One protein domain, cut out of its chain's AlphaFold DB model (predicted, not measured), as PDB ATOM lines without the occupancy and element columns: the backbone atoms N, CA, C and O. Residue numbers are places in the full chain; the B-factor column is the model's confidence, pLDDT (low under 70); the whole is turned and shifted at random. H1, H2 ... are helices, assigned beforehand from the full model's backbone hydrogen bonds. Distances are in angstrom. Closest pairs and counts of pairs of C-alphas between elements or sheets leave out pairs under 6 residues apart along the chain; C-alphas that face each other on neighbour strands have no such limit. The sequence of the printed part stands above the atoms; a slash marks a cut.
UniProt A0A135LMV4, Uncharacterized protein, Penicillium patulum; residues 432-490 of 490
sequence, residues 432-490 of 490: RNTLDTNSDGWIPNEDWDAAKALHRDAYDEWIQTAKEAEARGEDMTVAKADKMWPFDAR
ATOM      1  N   ARG A 432     169.297 293.939 278.233       75.38
ATOM      2  CA  ARG A 432     168.425 294.207 277.087       75.38
ATOM      3  C   ARG A 432     168.058 295.688 277.008       75.38
ATOM      4  O   ARG A 432     168.182 296.275 275.939       75.38
ATOM      5  N   ASN A 433     167.641 296.270 278.132       75.56
ATOM      6  CA  ASN A 433     167.231 297.670 278.209       75.56
ATOM      7  C   ASN A 433     168.423 298.629 278.027       75.56
ATOM      8  O   ASN A 433     168.295 299.639 277.346       75.56
ATOM      9  N   THR A 434     169.582 298.312 278.607       77.81
ATOM     10  CA  THR A 434     170.793 299.147 278.531       77.81
ATOM     11  C   THR A 434     171.414 299.141 277.136       77.81
ATOM     12  O   THR A 434     171.918 300.166 276.681       77.81
ATOM     13  N   LEU A 435     171.391 297.997 276.450       74.94
ATOM     14  CA  LEU A 435     171.976 297.831 275.117       74.94
ATOM     15  C   LEU A 435     170.974 298.082 273.978       74.94
ATOM     16  O   LEU A 435     171.341 297.892 272.822       74.94
ATOM     17  N   ASP A 436     169.734 298.465 274.305       71.44
ATOM     18  CA  ASP A 436     168.612 298.643 273.369       71.44
ATOM     19  C   ASP A 436     168.494 297.490 272.357       71.44
ATOM     20  O   ASP A 436     168.387 297.666 271.143       71.44
ATOM     21  N   THR A 437     168.601 296.262 272.867       66.31
ATOM     22  CA  THR A 437     168.570 295.063 272.025       66.31
ATOM     23  C   THR A 437     167.180 294.455 271.968       66.31
ATOM     24  O   THR A 437     166.405 294.501 272.926       66.31
ATOM     25  N   ASN A 438     166.879 293.807 270.842       59.09
ATOM     26  CA  ASN A 438     165.713 292.934 270.751       59.09
ATOM     27  C   ASN A 438     165.823 291.812 271.788       59.09
ATOM     28  O   ASN A 438     166.920 291.519 272.262       59.09
ATOM     29  N   SER A 439     164.704 291.138 272.082       51.97
ATOM     30  CA  SER A 439     164.664 289.994 273.003       51.97
ATOM     31  C   SER A 439     165.868 289.079 272.796       51.97
ATOM     32  O   SER A 439     166.616 288.826 273.720       51.97
ATOM     33  N   ASP A 440     166.162 288.730 271.552       54.41
ATOM     34  CA  ASP A 440     167.177 287.748 271.182       54.41
ATOM     35  C   ASP A 440     168.636 288.256 271.251       54.41
ATOM     36  O   ASP A 440     169.553 287.517 270.894       54.41
ATOM     37  N   GLY A 441     168.871 289.499 271.688       64.06
ATOM     38  CA  GLY A 441     170.209 290.076 271.874       64.06
ATOM     39  C   GLY A 441     170.938 290.454 270.580       64.06
ATOM     40  O   GLY A 441     172.152 290.657 270.593       64.06
ATOM     41  N   TRP A 442     170.229 290.525 269.448       66.19
ATOM     42  CA  TRP A 442     170.817 290.898 268.158       66.19
ATOM     43  C   TRP A 442     171.037 292.402 268.038       66.19
ATOM     44  O   TRP A 442     170.144 293.190 268.341       66.19
ATOM     45  N   ILE A 443     172.204 292.763 267.501       71.94
ATOM     46  CA  ILE A 443     172.627 294.144 267.260       71.94
ATOM     47  C   ILE A 443     172.981 294.289 265.773       71.94
ATOM     48  O   ILE A 443     173.671 293.413 265.233       71.94
ATOM     49  N   PRO A 444     172.517 295.346 265.084       76.44
ATOM     50  CA  PRO A 444     172.946 295.646 263.723       76.44
ATOM     51  C   PRO A 444     174.470 295.775 263.622       76.44
ATOM     52  O   PRO A 444     175.137 296.268 264.529       76.44
ATOM     53  N   ASN A 445     175.041 295.364 262.488       80.19
ATOM     54  CA  ASN A 445     176.497 295.398 262.302       80.19
ATOM     55  C   ASN A 445     177.079 296.825 262.351       80.19
ATOM     56  O   ASN A 445     178.257 296.999 262.642       80.19
ATOM     57  N   GLU A 446     176.260 297.832 262.056       81.81
ATOM     58  CA  GLU A 446     176.636 299.250 262.075       81.81
ATOM     59  C   GLU A 446     176.872 299.760 263.504       81.81
ATOM     60  O   GLU A 446     177.784 300.555 263.730       81.81
ATOM     61  N   ASP A 447     176.138 299.213 264.477       80.19
ATOM     62  CA  ASP A 447     176.180 299.618 265.886       80.19
ATOM     63  C   ASP A 447     177.072 298.707 266.746       80.19
ATOM     64  O   ASP A 447     177.228 298.916 267.951       80.19
ATOM     65  N   TRP A 448     177.698 297.692 266.139       80.88
ATOM     66  CA  TRP A 448     178.455 296.659 266.850       80.88
ATOM     67  C   TRP A 448     179.597 297.214 267.709       80.88
ATOM     68  O   TRP A 448     179.830 296.747 268.825       80.88
ATOM     69  N   ASP A 449     180.328 298.213 267.212       83.62
ATOM     70  CA  ASP A 449     181.450 298.788 267.957       83.62
ATOM     71  C   ASP A 449     180.991 299.660 269.130       83.62
ATOM     72  O   ASP A 449     181.633 299.637 270.183       83.62
ATOM     73  N   ALA A 450     179.859 300.356 268.990       84.12
ATOM     74  CA  ALA A 450     179.243 301.100 270.085       84.12
ATOM     75  C   ALA A 450     178.715 300.143 271.163       84.12
ATOM     76  O   ALA A 450     179.032 300.300 272.342       84.12
ATOM     77  N   ALA A 451     178.005 299.091 270.754       81.81
ATOM     78  CA  ALA A 451     177.496 298.065 271.655       81.81
ATOM     79  C   ALA A 451     178.605 297.340 272.426       81.81
ATOM     80  O   ALA A 451     178.449 297.038 273.605       81.81
ATOM     81  N   LYS A 452     179.754 297.093 271.790       83.00
ATOM     82  CA  LYS A 452     180.918 296.474 272.441       83.00
ATOM     83  C   LYS A 452     181.507 297.352 273.547       83.00
ATOM     84  O   LYS A 452     181.970 296.821 274.553       83.00
ATOM     85  N   ALA A 453     181.508 298.673 273.361       84.62
ATOM     86  CA  ALA A 453     181.932 299.611 274.398       84.62
ATOM     87  C   ALA A 453     180.926 299.632 275.561       84.62
ATOM     88  O   ALA A 453     181.318 299.383 276.697       84.62
ATOM     89  N   LEU A 454     179.633 299.788 275.257       84.56
ATOM     90  CA  LEU A 454     178.543 299.741 276.240       84.56
ATOM     91  C   LEU A 454     178.518 298.431 277.039       84.56
ATOM     92  O   LEU A 454     178.286 298.441 278.242       84.56
ATOM     93  N   HIS A 455     178.799 297.300 276.393       85.75
ATOM     94  CA  HIS A 455     178.878 296.001 277.051       85.75
ATOM     95  C   HIS A 455     180.002 295.939 278.097       85.75
ATOM     96  O   HIS A 455     179.812 295.355 279.162       85.75
ATOM     97  N   ARG A 456     181.172 296.532 277.815       85.81
ATOM     98  CA  ARG A 456     182.282 296.596 278.783       85.81
ATOM     99  C   ARG A 456     181.929 297.468 279.977       85.81
ATOM    100  O   ARG A 456     182.140 297.048 281.109       85.81
ATOM    101  N   ASP A 457     181.331 298.627 279.720       88.56
ATOM    102  CA  ASP A 457     180.884 299.532 280.779       88.56
ATOM    103  C   ASP A 457     179.821 298.854 281.663       88.56
ATOM    104  O   ASP A 457     179.897 298.905 282.891       88.56
ATOM    105  N   ALA A 458     178.884 298.126 281.046       87.94
ATOM    106  CA  ALA A 458     177.860 297.357 281.745       87.94
ATOM    107  C   ALA A 458     178.448 296.218 282.600       87.94
ATOM    108  O   ALA A 458     177.977 295.953 283.709       87.94
ATOM    109  N   TYR A 459     179.487 295.541 282.106       89.25
ATOM    110  CA  TYR A 459     180.202 294.522 282.874       89.25
ATOM    111  C   TYR A 459     180.905 295.125 284.095       89.25
ATOM    112  O   TYR A 459     180.803 294.587 285.200       89.25
ATOM    113  N   ASP A 460     181.584 296.259 283.920       89.94
ATOM    114  CA  ASP A 460     182.268 296.943 285.014       89.94
ATOM    115  C   ASP A 460     181.277 297.419 286.089       89.94
ATOM    116  O   ASP A 460     181.537 297.241 287.283       89.94
ATOM    117  N   GLU A 461     180.112 297.941 285.689       90.94
ATOM    118  CA  GLU A 461     179.019 298.322 286.596       90.94
ATOM    119  C   GLU A 461     178.464 297.119 287.377       90.94
ATOM    120  O   GLU A 461     178.290 297.181 288.601       90.94
ATOM    121  N   TRP A 462     178.253 295.987 286.700       89.62
ATOM    122  CA  TRP A 462     177.802 294.744 287.326       89.62
ATOM    123  C   TRP A 462     178.794 294.232 288.376       89.62
ATOM    124  O   TRP A 462     178.427 293.954 289.523       89.62
ATOM    125  N   ILE A 463     180.079 294.157 288.022       90.88
ATOM    126  CA  ILE A 463     181.130 293.701 288.938       90.88
ATOM    127  C   ILE A 463     181.318 294.677 290.101       90.88
ATOM    128  O   ILE A 463     181.586 294.250 291.227       90.88
ATOM    129  N   GLN A 464     181.174 295.980 289.864       90.88
ATOM    130  CA  GLN A 464     181.253 296.981 290.921       90.88
ATOM    131  C   GLN A 464     180.095 296.839 291.919       90.88
ATOM    132  O   GLN A 464     180.328 296.839 293.129       90.88
ATOM    133  N   THR A 465     178.879 296.598 291.426       89.12
ATOM    134  CA  THR A 465     177.696 296.325 292.256       89.12
ATOM    135  C   THR A 465     177.896 295.074 293.115       89.12
ATOM    136  O   THR A 465     177.590 295.075 294.309       89.12
ATOM    137  N   ALA A 466     178.498 294.028 292.544       88.75
ATOM    138  CA  ALA A 466     178.830 292.807 293.274       88.75
ATOM    139  C   ALA A 466     179.891 293.034 294.367       88.75
ATOM    140  O   ALA A 466     179.760 292.491 295.461       88.75
ATOM    141  N   LYS A 467     180.913 293.868 294.123       89.69
ATOM    142  CA  LYS A 467     181.903 294.239 295.158       89.69
ATOM    143  C   LYS A 467     181.257 294.961 296.334       89.69
ATOM    144  O   LYS A 467     181.646 294.753 297.481       89.69
ATOM    145  N   GLU A 468     180.295 295.833 296.056       90.25
ATOM    146  CA  GLU A 468     179.571 296.572 297.089       90.25
ATOM    147  C   GLU A 468     178.634 295.663 297.886       90.25
ATOM    148  O   GLU A 468     178.571 295.785 299.109       90.25
ATOM    149  N   ALA A 469     177.961 294.721 297.222       86.69
ATOM    150  CA  ALA A 469     177.156 293.686 297.870       86.69
ATOM    151  C   ALA A 469     178.012 292.782 298.777       86.69
ATOM    152  O   ALA A 469     177.678 292.571 299.946       86.69
ATOM    153  N   GLU A 470     179.176 292.341 298.291       87.94
ATOM    154  CA  GLU A 470     180.140 291.552 299.065       87.94
ATOM    155  C   GLU A 470     180.652 292.333 300.289       87.94
ATOM    156  O   GLU A 470     180.733 291.790 301.391       87.94
ATOM    157  N   ALA A 471     180.917 293.637 300.139       86.50
ATOM    158  CA  ALA A 471     181.315 294.506 301.249       86.50
ATOM    159  C   ALA A 471     180.204 294.698 302.301       86.50
ATOM    160  O   ALA A 471     180.508 294.921 303.475       86.50
ATOM    161  N   ARG A 472     178.928 294.596 301.902       86.62
ATOM    162  CA  ARG A 472     177.762 294.610 302.805       86.62
ATOM    163  C   ARG A 472     177.474 293.249 303.450       86.62
ATOM    164  O   ARG A 472     176.646 293.184 304.357       86.62
ATOM    165  N   GLY A 473     178.180 292.188 303.048       79.94
ATOM    166  CA  GLY A 473     177.987 290.827 303.554       79.94
ATOM    167  C   GLY A 473     176.786 290.097 302.945       79.94
ATOM    168  O   GLY A 473     176.258 289.181 303.572       79.94
ATOM    169  N   GLU A 474     176.337 290.512 301.758       82.12
ATOM    170  CA  GLU A 474     175.295 289.829 300.978       82.12
ATOM    171  C   GLU A 474     175.862 288.569 300.284       82.12
ATOM    172  O   GLU A 474     177.074 288.415 300.136       82.12
ATOM    173  N   ASP A 475     174.997 287.649 299.837       78.06
ATOM    174  CA  ASP A 475     175.409 286.376 299.202       78.06
ATOM    175  C   ASP A 475     176.035 286.561 297.796       78.06
ATOM    176  O   ASP A 475     176.628 285.642 297.223       78.06
ATOM    177  N   MET A 476     175.930 287.765 297.226       80.94
ATOM    178  CA  MET A 476     176.516 288.112 295.933       80.94
ATOM    179  C   MET A 476     178.005 288.449 296.082       80.94
ATOM    180  O   MET A 476     178.369 289.535 296.522       80.94
ATOM    181  N   THR A 477     178.875 287.518 295.681       87.62
ATOM    182  CA  THR A 477     180.337 287.723 295.627       87.62
ATOM    183  C   THR A 477     180.796 288.071 294.216       87.62
ATOM    184  O   THR A 477     180.141 287.708 293.237       87.62
ATOM    185  N   VAL A 478     181.975 288.685 294.074       86.88
ATOM    186  CA  VAL A 478     182.554 288.981 292.747       86.88
ATOM    187  C   VAL A 478     182.721 287.721 291.894       86.88
ATOM    188  O   VAL A 478     182.440 287.739 290.700       86.88
ATOM    189  N   ALA A 479     183.125 286.600 292.498       85.69
ATOM    190  CA  ALA A 479     183.266 285.330 291.785       85.69
ATOM    191  C   ALA A 479     181.912 284.759 291.323       85.69
ATOM    192  O   ALA A 479     181.825 284.152 290.255       85.69
ATOM    193  N   LYS A 480     180.853 284.953 292.120       85.62
ATOM    194  CA  LYS A 480     179.485 284.554 291.767       85.62
ATOM    195  C   LYS A 480     178.946 285.423 290.628       85.62
ATOM    196  O   LYS A 480     178.437 284.881 289.652       85.62
ATOM    197  N   ALA A 481     179.154 286.736 290.708       86.00
ATOM    198  CA  ALA A 481     178.768 287.698 289.680       86.00
ATOM    199  C   ALA A 481     179.492 287.469 288.340       86.00
ATOM    200  O   ALA A 481     178.842 287.513 287.296       86.00
ATOM    201  N   ASP A 482     180.794 287.151 288.362       86.06
ATOM    202  CA  ASP A 482     181.574 286.792 287.161       86.06
ATOM    203  C   ASP A 482     181.017 285.537 286.476       86.06
ATOM    204  O   ASP A 482     180.930 285.471 285.253       86.06
ATOM    205  N   LYS A 483     180.584 284.548 287.265       86.19
ATOM    206  CA  LYS A 483     179.991 283.308 286.751       86.19
ATOM    207  C   LYS A 483     178.585 283.511 286.174       86.19
ATOM    208  O   LYS A 483     178.186 282.762 285.287       86.19
ATOM    209  N   MET A 484     177.826 284.472 286.700       83.81
ATOM    210  CA  MET A 484     176.478 284.804 286.219       83.81
ATOM    211  C   MET A 484     176.489 285.590 284.904       83.81
ATOM    212  O   MET A 484     175.457 285.665 284.238       83.81
ATOM    213  N   TRP A 485     177.632 286.166 284.521       83.31
ATOM    214  CA  TRP A 485     177.738 286.946 283.299       83.31
ATOM    215  C   TRP A 485     177.579 286.059 282.046       83.31
ATOM    216  O   TRP A 485     178.301 285.071 281.904       83.31
ATOM    217  N   PRO A 486     176.655 286.384 281.121       72.81
ATOM    218  CA  PRO A 486     176.284 285.478 280.032       72.81
ATOM    219  C   PRO A 486     177.231 285.494 278.819       72.81
ATOM    220  O   PRO A 486     177.034 284.690 277.909       72.81
ATOM    221  N   PHE A 487     178.230 286.385 278.770       73.12
ATOM    222  CA  PHE A 487     179.074 286.588 277.585       73.12
ATOM    223  C   PHE A 487     180.563 286.313 277.841       73.12
ATOM    224  O   PHE A 487     181.138 286.755 278.831       73.12
ATOM    225  N   ASP A 488     181.219 285.641 276.894       62.78
ATOM    226  CA  ASP A 488     182.652 285.314 276.988       62.78
ATOM    227  C   ASP A 488     183.571 286.513 276.686       62.78
ATOM    228  O   ASP A 488     184.721 286.556 277.129       62.78
ATOM    229  N   ALA A 489     183.076 287.491 275.921       57.53
ATOM    230  CA  ALA A 489     183.822 288.683 275.534       57.53
ATOM    231  C   ALA A 489     183.785 289.720 276.666       57.53
ATOM    232  O   ALA A 489     182.870 290.534 276.741       57.53
ATOM    233  N   ARG A 490     184.783 289.646 277.546       55.50
ATOM    234  CA  ARG A 490     184.993 290.571 278.666       55.50
ATOM    235  C   ARG A 490     185.726 291.836 278.214       55.50
ATOM    236  O   ARG A 490     186.673 291.731 277.393       55.50
TER     237      ARG A 490
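What this domain is: This is residues 432 to 490 of the 490 residues of an uncharacterized protein of Penicillium patulum (UniProt A0A135LMV4). One long helix, H1, makes the length of this loose domain, and the short helix H2 folds back onto its later part. The unnamed residues 432 to 447 loop beside the earlier part of H1, and residues 444 to 449 stick out at that end. The printed part has 59 residues with two named helices, H1 then H2, and no named strand: all helix. The radius of gyration of the C-alphas is 13.3 A, and the spans are 42 by 19 by 19 A.

How they stand to each other: Begin with H1, residues 448 to 472; it touches H2, residues 478 to 484, with residues 462 to 470 alone. Their closest C-alphas, Ala 466 and Val 478, are 5.4 A apart. The helices run opposite ways at a steep tilt of 48 degrees. In both, every O i to N i+4 pair is within hydrogen-bond range.

Where its parts are: Find C-alpha 448 at (178.455, 296.659, 266.850); from there H1 runs 36.0 A to C-alpha 472 at (177.762, 294.610, 302.805). H2 ends at C-alpha 484, (176.478, 284.804, 286.219).

The domain as a whole: The C-alphas farthest apart, Glu 446 and Gly 473, are 42.3 A apart. The printed part has no cut, and the link from H1 to H2 is tight. Look for pLDDT under 70 at residues 437 to 442 and 488 to 490.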